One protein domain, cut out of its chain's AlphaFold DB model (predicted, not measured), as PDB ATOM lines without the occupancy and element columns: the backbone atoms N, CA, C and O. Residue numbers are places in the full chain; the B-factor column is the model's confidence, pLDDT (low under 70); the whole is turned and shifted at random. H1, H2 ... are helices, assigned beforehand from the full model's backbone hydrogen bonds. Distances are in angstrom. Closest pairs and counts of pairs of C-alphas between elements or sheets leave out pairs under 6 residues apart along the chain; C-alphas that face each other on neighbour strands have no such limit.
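What this domain is: This is residues 238 to 294 of the 295 residues of the protein "HD domain-containing protein" of Sorangiineae bacterium NIC37A_2 (UniProt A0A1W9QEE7). One long helix, H2, makes the long side of a small elongated body, and three short helices pack on it away from its last residues: H1 and H3 stand crosswise to it, while H4 runs back alongside its first part. From the far end of H2 the link of residues 266 to 274 folds back to H3, and the printed part ends with H4 and a two-residue tail near the other end of the long axis. The printed part has 57 residues with four named helices, in the order H1, H2, H3, H4, and no named strand; the class is all helix. The whole is compact, with a radius of gyration of the C-alphas of 10.7 A, and the C-alphas span 31 by 18 by 17 A.

Where its parts are: H1 is residues 238 to 245, 10.7 A from first to last C-alpha, and begins with C-alpha 238 at (-25.760, -18.290, -6.378). H2 is residues 251 to 265, 21.0 A long, from C-alpha 251 at (-16.340, -13.570, -2.878) to C-alpha 265 at (-18.008, -34.427, -5.181). H3 is residues 275 to 282, 10.9 A long. H4 is residues 286 to 292, 10.1 A long, and ends with C-alpha 292 at (-23.975, -13.113, 8.497).

How they stand to each other: The hub is H2, which touches the three other helices. H1 touches it about perpendicular, at 74 degrees, beside residues 253 to 257 of H2 alone; the closest C-alphas are those of Gly 238 and Val 253, 6.4 A apart. H3 only just touches H2, with 3 pairs of C-alphas within 8 A, beside residues 256 to 260 alone; the closest are those of Leu 260 and Tyr 278, 7.0 A apart, and the lines stand about perpendicular, at 80 degrees. H4 touches residues 252 to 256 of H2 alone, at a shallow tilt of 28 degrees, opposite ways, with the C-alphas of Leu 256 and Leu 287 closest at 7.0 A. H1 and H3 only just touch, with 3 pairs of C-alphas within 8 A, at a steep tilt of 62 degrees, the same way; the C-alphas of Ile 241 and Leu 279 are closest, 6.8 A apart. The helix packing is mostly crossed, with 1 of the 4 touching pairs at a shallow tilt. H3 and H4 are close but not clearly touching, their closest C-alphas, of Leu 282 and Leu 288, being 6.9 A apart. H1 and H4 are also close but not clearly touching, with the C-alphas of Phe 245 and Val 292 closest at 8.0 A. In H1, H2, H3 and H4 every O i to N i+4 pair is within hydrogen-bond range.

The domain as a whole: The two C-alphas farthest apart are those of Gly 267 and Lys 294, at 30.9 A. The printed part has no cut. The links from H1 to H2 and from H3 to H4 are tight, and the link of 9 residues from H2 to H3 is short. The mean pLDDT of the printed part is 92.0, and residue 294 alone is under 70.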
ATOM      1  N   GLY A 238     -26.478 -19.420  -6.987       93.81
ATOM      2  CA  GLY A 238     -25.760 -18.290  -6.378       93.81
ATOM      3  C   GLY A 238     -26.649 -17.064  -6.109       93.81
ATOM      4  O   GLY A 238     -26.498 -16.408  -5.081       93.81
ATOM      5  N   SER A 239     -27.619 -16.783  -6.987       95.56
ATOM      6  CA  SER A 239     -28.614 -15.716  -6.795       95.56
ATOM      7  C   SER A 239     -29.655 -16.082  -5.735       95.56
ATOM      8  O   SER A 239     -30.135 -15.208  -5.011       95.56
ATOM      9  N   GLU A 240     -29.990 -17.367  -5.613       95.88
ATOM     10  CA  GLU A 240     -30.876 -17.868  -4.561       95.88
ATOM     11  C   GLU A 240     -30.199 -17.832  -3.186       95.88
ATOM     12  O   GLU A 240     -30.824 -17.380  -2.235       95.88
ATOM     13  N   ILE A 241     -28.912 -18.185  -3.084       95.50
ATOM     14  CA  ILE A 241     -28.090 -18.037  -1.868       95.50
ATOM     15  C   ILE A 241     -28.074 -16.573  -1.409       95.50
ATOM     16  O   ILE A 241     -28.376 -16.290  -0.251       95.50
ATOM     17  N   ILE A 242     -27.783 -15.643  -2.329       94.75
ATOM     18  CA  ILE A 242     -27.830 -14.190  -2.093       94.75
ATOM     19  C   ILE A 242     -29.195 -13.764  -1.538       94.75
ATOM     20  O   ILE A 242     -29.268 -13.059  -0.535       94.75
ATOM     21  N   THR A 243     -30.284 -14.219  -2.159       95.62
ATOM     22  CA  THR A 243     -31.648 -13.798  -1.804       95.62
ATOM     23  C   THR A 243     -32.128 -14.418  -0.489       95.62
ATOM     24  O   THR A 243     -32.720 -13.729   0.340       95.62
ATOM     25  N   HIS A 244     -31.872 -15.710  -0.277       94.81
ATOM     26  CA  HIS A 244     -32.344 -16.472   0.879       94.81
ATOM     27  C   HIS A 244     -31.615 -16.077   2.168       94.81
ATOM     28  O   HIS A 244     -32.245 -15.949   3.215       94.81
ATOM     29  N   PHE A 245     -30.301 -15.843   2.087       94.00
ATOM     30  CA  PHE A 245     -29.471 -15.455   3.231       94.00
ATOM     31  C   PHE A 245     -29.196 -13.945   3.322       94.00
ATOM     32  O   PHE A 245     -28.463 -13.520   4.207       94.00
ATOM     33  N   GLN A 246     -29.794 -13.143   2.432       92.94
ATOM     34  CA  GLN A 246     -29.684 -11.674   2.377       92.94
ATOM     35  C   GLN A 246     -28.249 -11.133   2.207       92.94
ATOM     36  O   GLN A 246     -27.984  -9.968   2.494       92.94
ATOM     37  N   LEU A 247     -27.335 -11.962   1.692       91.75
ATOM     38  CA  LEU A 247     -25.918 -11.632   1.522       91.75
ATOM     39  C   LEU A 247     -25.693 -10.644   0.374       91.75
ATOM     40  O   LEU A 247     -26.297 -10.760  -0.696       91.75
ATOM     41  N   ARG A 248     -24.712  -9.749   0.511       89.88
ATOM     42  CA  ARG A 248     -24.219  -8.973  -0.642       89.88
ATOM     43  C   ARG A 248     -23.526  -9.867  -1.686       89.88
ATOM     44  O   ARG A 248     -22.768 -10.769  -1.318       89.88
ATOM     45  N   PRO A 249     -23.677  -9.580  -2.996       91.94
ATOM     46  CA  PRO A 249     -22.880 -10.228  -4.037       91.94
ATOM     47  C   PRO A 249     -21.378 -10.009  -3.802       91.94
ATOM     48  O   PRO A 249     -20.921  -8.869  -3.702       91.94
ATOM     49  N   GLY A 250     -20.595 -11.086  -3.733       91.00
ATOM     50  CA  GLY A 250     -19.161 -10.993  -3.457       91.00
ATOM     51  C   GLY A 250     -18.461 -12.350  -3.310       91.00
ATOM     52  O   GLY A 250     -19.092 -13.391  -3.506       91.00
ATOM     53  N   PRO A 251     -17.162 -12.357  -2.946       92.56
ATOM     54  CA  PRO A 251     -16.340 -13.570  -2.878       92.56
ATOM     55  C   PRO A 251     -16.905 -14.672  -1.977       92.56
ATOM     56  O   PRO A 251     -16.741 -15.846  -2.295       92.56
ATOM     57  N   ILE A 252     -17.624 -14.304  -0.910       93.31
ATOM     58  CA  ILE A 252     -18.277 -15.254  -0.001       93.31
ATOM     59  C   ILE A 252     -19.270 -16.172  -0.721       93.31
ATOM     60  O   ILE A 252     -19.282 -17.370  -0.466       93.31
ATOM     61  N   VAL A 253     -20.044 -15.651  -1.678       93.69
ATOM     62  CA  VAL A 253     -21.003 -16.453  -2.455       93.69
ATOM     63  C   VAL A 253     -20.256 -17.475  -3.313       93.69
ATOM     64  O   VAL A 253     -20.677 -18.622  -3.402       93.69
ATOM     65  N   GLY A 254     -19.104 -17.097  -3.878       92.69
ATOM     66  CA  GLY A 254     -18.218 -18.029  -4.581       92.69
ATOM     67  C   GLY A 254     -17.631 -19.107  -3.662       92.69
ATOM     68  O   GLY A 254     -17.537 -20.262  -4.065       92.69
ATOM     69  N   SER A 255     -17.289 -18.762  -2.417       95.06
ATOM     70  CA  SER A 255     -16.821 -19.726  -1.412       95.06
ATOM     71  C   SER A 255     -17.915 -20.710  -0.984       95.06
ATOM     72  O   SER A 255     -17.643 -21.903  -0.912       95.06
ATOM     73  N   LEU A 256     -19.148 -20.236  -0.768       95.50
ATOM     74  CA  LEU A 256     -20.307 -21.080  -0.444       95.50
ATOM     75  C   LEU A 256     -20.691 -21.990  -1.619       95.50
ATOM     76  O   LEU A 256     -20.974 -23.165  -1.416       95.50
ATOM     77  N   MET A 257     -20.650 -21.481  -2.856       95.25
ATOM     78  CA  MET A 257     -20.824 -22.316  -4.049       95.25
ATOM     79  C   MET A 257     -19.756 -23.419  -4.094       95.25
ATOM     80  O   MET A 257     -20.112 -24.579  -4.247       95.25
ATOM     81  N   LYS A 258     -18.476 -23.096  -3.862       94.88
ATOM     82  CA  LYS A 258     -17.393 -24.094  -3.834       94.88
ATOM     83  C   LYS A 258     -17.571 -25.147  -2.731       94.88
ATOM     84  O   LYS A 258     -17.341 -26.323  -2.987       94.88
ATOM     85  N   GLU A 259     -18.008 -24.754  -1.533       95.62
ATOM     86  CA  GLU A 259     -18.332 -25.685  -0.435       95.62
ATOM     87  C   GLU A 259     -19.383 -26.723  -0.872       95.62
ATOM     88  O   GLU A 259     -19.230 -27.918  -0.612       95.62
ATOM     89  N   LEU A 260     -20.406 -26.279  -1.611       96.12
ATOM     90  CA  LEU A 260     -21.443 -27.146  -2.171       96.12
ATOM     91  C   LEU A 260     -20.948 -28.018  -3.334       96.12
ATOM     92  O   LEU A 260     -21.361 -29.172  -3.427       96.12
ATOM     93  N   GLU A 261     -20.070 -27.508  -4.204       94.31
ATOM     94  CA  GLU A 261     -19.429 -28.312  -5.259       94.31
ATOM     95  C   GLU A 261     -18.634 -29.469  -4.639       94.31
ATOM     96  O   GLU A 261     -18.838 -30.625  -5.005       94.31
ATOM     97  N   GLU A 262     -17.811 -29.183  -3.626       94.25
ATOM     98  CA  GLU A 262     -17.035 -30.201  -2.912       94.25
ATOM     99  C   GLU A 262     -17.930 -31.199  -2.147       94.25
ATOM    100  O   GLU A 262     -17.601 -32.381  -2.067       94.25
ATOM    101  N   ALA A 263     -19.073 -30.766  -1.601       94.12
ATOM    102  CA  ALA A 263     -20.045 -31.660  -0.961       94.12
ATOM    103  C   ALA A 263     -20.730 -32.607  -1.969       94.12
ATOM    104  O   ALA A 263     -20.953 -33.782  -1.667       94.12
ATOM    105  N   VAL A 264     -21.013 -32.134  -3.190       94.25
ATOM    106  CA  VAL A 264     -21.489 -32.989  -4.292       94.25
ATOM    107  C   VAL A 264     -20.399 -33.977  -4.726       94.25
ATOM    108  O   VAL A 264     -20.689 -35.160  -4.896       94.25
ATOM    109  N   GLU A 265     -19.139 -33.544  -4.842       90.19
ATOM    110  CA  GLU A 265     -18.008 -34.427  -5.181       90.19
ATOM    111  C   GLU A 265     -17.755 -35.519  -4.127       90.19
ATOM    112  O   GLU A 265     -17.422 -36.651  -4.484       90.19
ATOM    113  N   ARG A 266     -17.964 -35.221  -2.837       93.19
ATOM    114  CA  ARG A 266     -17.905 -36.212  -1.743       93.19
ATOM    115  C   ARG A 266     -19.125 -37.141  -1.677       93.19
ATOM    116  O   ARG A 266     -19.112 -38.096  -0.903       93.19
ATOM    117  N   GLY A 267     -20.168 -36.891  -2.474       91.62
ATOM    118  CA  GLY A 267     -21.423 -37.651  -2.452       91.62
ATOM    119  C   GLY A 267     -22.334 -37.334  -1.260       91.62
ATOM    120  O   GLY A 267     -23.260 -38.094  -0.982       91.62
ATOM    121  N   GLU A 268     -22.087 -36.227  -0.554       93.81
ATOM    122  CA  GLU A 268     -22.909 -35.754   0.570       93.81
ATOM    123  C   GLU A 268     -24.198 -35.077   0.084       93.81
ATOM    124  O   GLU A 268     -25.211 -35.093   0.783       93.81
ATOM    125  N   LEU A 269     -24.166 -34.503  -1.124       94.56
ATOM    126  CA  LEU A 269     -25.302 -33.867  -1.786       94.56
ATOM    127  C   LEU A 269     -25.511 -34.437  -3.200       94.56
ATOM    128  O   LEU A 269     -24.536 -34.705  -3.903       94.56
ATOM    129  N   PRO A 270     -26.765 -34.586  -3.667       93.06
ATOM    130  CA  PRO A 270     -27.025 -34.940  -5.055       93.06
ATOM    131  C   PRO A 270     -26.648 -33.786  -5.999       93.06
ATOM    132  O   PRO A 270     -26.938 -32.620  -5.726       93.06
ATOM    133  N   SER A 271     -26.028 -34.113  -7.134       93.50
ATOM    134  CA  SER A 271     -25.806 -33.166  -8.236       93.50
ATOM    135  C   SER A 271     -27.136 -32.761  -8.882       93.50
ATOM    136  O   SER A 271     -28.036 -33.596  -8.991       93.50
ATOM    137  N   GLN A 272     -27.257 -31.502  -9.319       93.19
ATOM    138  CA  GLN A 272     -28.482 -30.927  -9.906       93.19
ATOM    139  C   GLN A 272     -29.754 -31.124  -9.051       93.19
ATOM    140  O   GLN A 272     -30.851 -31.282  -9.585       93.19
ATOM    141  N   ALA A 273     -29.622 -31.117  -7.722       92.62
ATOM    142  CA  ALA A 273     -30.768 -31.120  -6.820       92.62
ATOM    143  C   ALA A 273     -31.568 -29.805  -6.909       92.62
ATOM    144  O   ALA A 273     -31.102 -28.809  -7.460       92.62
ATOM    145  N   GLU A 274     -32.757 -29.780  -6.309       94.06
ATOM    146  CA  GLU A 274     -33.495 -28.533  -6.085       94.06
ATOM    147  C   GLU A 274     -32.682 -27.576  -5.200       94.06
ATOM    148  O   GLU A 274     -32.063 -28.001  -4.218       94.06
ATOM    149  N   SER A 275     -32.729 -26.273  -5.495       95.00
ATOM    150  CA  SER A 275     -31.965 -25.243  -4.773       95.00
ATOM    151  C   SER A 275     -32.178 -25.277  -3.253       95.00
ATOM    152  O   SER A 275     -31.241 -25.051  -2.488       95.00
ATOM    153  N   SER A 276     -33.377 -25.658  -2.802       94.69
ATOM    154  CA  SER A 276     -33.717 -25.846  -1.386       94.69
ATOM    155  C   SER A 276     -32.807 -26.842  -0.656       94.69
ATOM    156  O   SER A 276     -32.456 -26.593   0.494       94.69
ATOM    157  N   VAL A 277     -32.366 -27.923  -1.307       95.31
ATOM    158  CA  VAL A 277     -31.482 -28.939  -0.702       95.31
ATOM    159  C   VAL A 277     -30.128 -28.329  -0.333       95.31
ATOM    160  O   VAL A 277     -29.621 -28.543   0.769       95.31
ATOM    161  N   TYR A 278     -29.571 -27.513  -1.227       96.25
ATOM    162  CA  TYR A 278     -28.312 -26.809  -0.997       96.25
ATOM    163  C   TYR A 278     -28.458 -25.691   0.045       96.25
ATOM    164  O   TYR A 278     -27.589 -25.529   0.901       96.25
ATOM    165  N   LEU A 279     -29.568 -24.942   0.014       95.50
ATOM    166  CA  LEU A 279     -29.854 -23.894   0.998       95.50
ATOM    167  C   LEU A 279     -29.997 -24.470   2.418       95.50
ATOM    168  O   LEU A 279     -29.447 -23.899   3.355       95.50
ATOM    169  N   GLU A 280     -30.657 -25.620   2.599       94.88
ATOM    170  CA  GLU A 280     -30.704 -26.293   3.905       94.88
ATOM    171  C   GLU A 280     -29.311 -26.744   4.374       94.88
ATOM    172  O   GLU A 280     -28.960 -26.521   5.534       94.88
ATOM    173  N   HIS A 281     -28.482 -27.305   3.484       93.56
ATOM    174  CA  HIS A 281     -27.108 -27.705   3.818       93.56
ATOM    175  C   HIS A 281     -26.265 -26.511   4.306       93.56
ATOM    176  O   HIS A 281     -25.631 -26.585   5.365       93.56
ATOM    177  N   LEU A 282     -26.326 -25.375   3.598       95.50
ATOM    178  CA  LEU A 282     -25.572 -24.163   3.941       95.50
ATOM    179  C   LEU A 282     -25.903 -23.578   5.321       95.50
ATOM    180  O   LEU A 282     -25.037 -22.933   5.904       95.50
ATOM    181  N   LYS A 283     -27.079 -23.839   5.914       92.38
ATOM    182  CA  LYS A 283     -27.380 -23.403   7.298       92.38
ATOM    183  C   LYS A 283     -26.396 -23.976   8.326       92.38
ATOM    184  O   LYS A 283     -26.215 -23.406   9.407       92.38
ATOM    185  N   SER A 284     -25.753 -25.099   8.007       90.00
ATOM    186  CA  SER A 284     -24.715 -25.692   8.849       90.00
ATOM    187  C   SER A 284     -23.322 -25.074   8.641       90.00
ATOM    188  O   SER A 284     -22.548 -25.063   9.605       90.00
ATOM    189  N   SER A 285     -23.048 -24.476   7.472       91.31
ATOM    190  CA  SER A 285     -21.753 -23.889   7.080       91.31
ATOM    191  C   SER A 285     -21.233 -22.871   8.098       91.31
ATOM    192  O   SER A 285     -21.960 -21.991   8.574       91.31
ATOM    193  N   SER A 286     -19.944 -22.970   8.429       89.19
ATOM    194  CA  SER A 286     -19.231 -21.952   9.206       89.19
ATOM    195  C   SER A 286     -18.990 -20.680   8.394       89.19
ATOM    196  O   SER A 286     -19.104 -19.589   8.948       89.19
ATOM    197  N   LEU A 287     -18.748 -20.796   7.082       88.81
ATOM    198  CA  LEU A 287     -18.536 -19.651   6.190       88.81
ATOM    199  C   LEU A 287     -19.774 -18.749   6.146       88.81
ATOM    200  O   LEU A 287     -19.647 -17.526   6.208       88.81
ATOM    201  N   LEU A 288     -20.971 -19.344   6.104       89.75
ATOM    202  CA  LEU A 288     -22.224 -18.592   6.150       89.75
ATOM    203  C   LEU A 288     -22.389 -17.849   7.485       89.75
ATOM    204  O   LEU A 288     -22.717 -16.664   7.497       89.75
ATOM    205  N   LYS A 289     -22.133 -18.525   8.612       88.62
ATOM    206  CA  LYS A 289     -22.256 -17.939   9.959       88.62
ATOM    207  C   LYS A 289     -21.293 -16.769  10.159       88.62
ATOM    208  O   LYS A 289     -21.698 -15.730  10.676       88.62
ATOM    209  N   ASP A 290     -20.053 -16.911   9.694       85.19
ATOM    210  CA  ASP A 290     -19.033 -15.862   9.741       85.19
ATOM    211  C   ASP A 290     -19.366 -14.659   8.850       85.19
ATOM    212  O   ASP A 290     -18.921 -13.550   9.146       85.19
ATOM    213  N   ALA A 291     -20.109 -14.869   7.759       82.44
ATOM    214  CA  ALA A 291     -20.551 -13.811   6.859       82.44
ATOM    215  C   ALA A 291     -21.729 -13.023   7.443       82.44
ATOM    216  O   ALA A 291     -21.646 -11.805   7.563       82.44
ATOM    217  N   VAL A 292     -22.778 -13.724   7.891       82.06
ATOM    218  CA  VAL A 292     -23.975 -13.113   8.497       82.06
ATOM    219  C   VAL A 292     -23.642 -12.394   9.812       82.06
ATOM    220  O   VAL A 292     -24.292 -11.417  10.160       82.06
ATOM    221  N   SER A 293     -22.593 -12.814  10.528       74.06
ATOM    222  CA  SER A 293     -22.127 -12.141  11.756       74.06
ATOM    223  C   SER A 293     -21.287 -10.873  11.511       74.06
ATOM    224  O   SER A 293     -20.798 -10.282  12.476       74.06
ATOM    225  N   LYS A 294     -21.043 -10.487  10.249       62.78
ATOM    226  CA  LYS A 294     -20.187  -9.348   9.854       62.78
ATOM    227  C   LYS A 294     -20.912  -8.262   9.047       62.78
ATOM    228  O   LYS A 294     -20.258  -7.280   8.686       62.78
TER     229      LYS A 294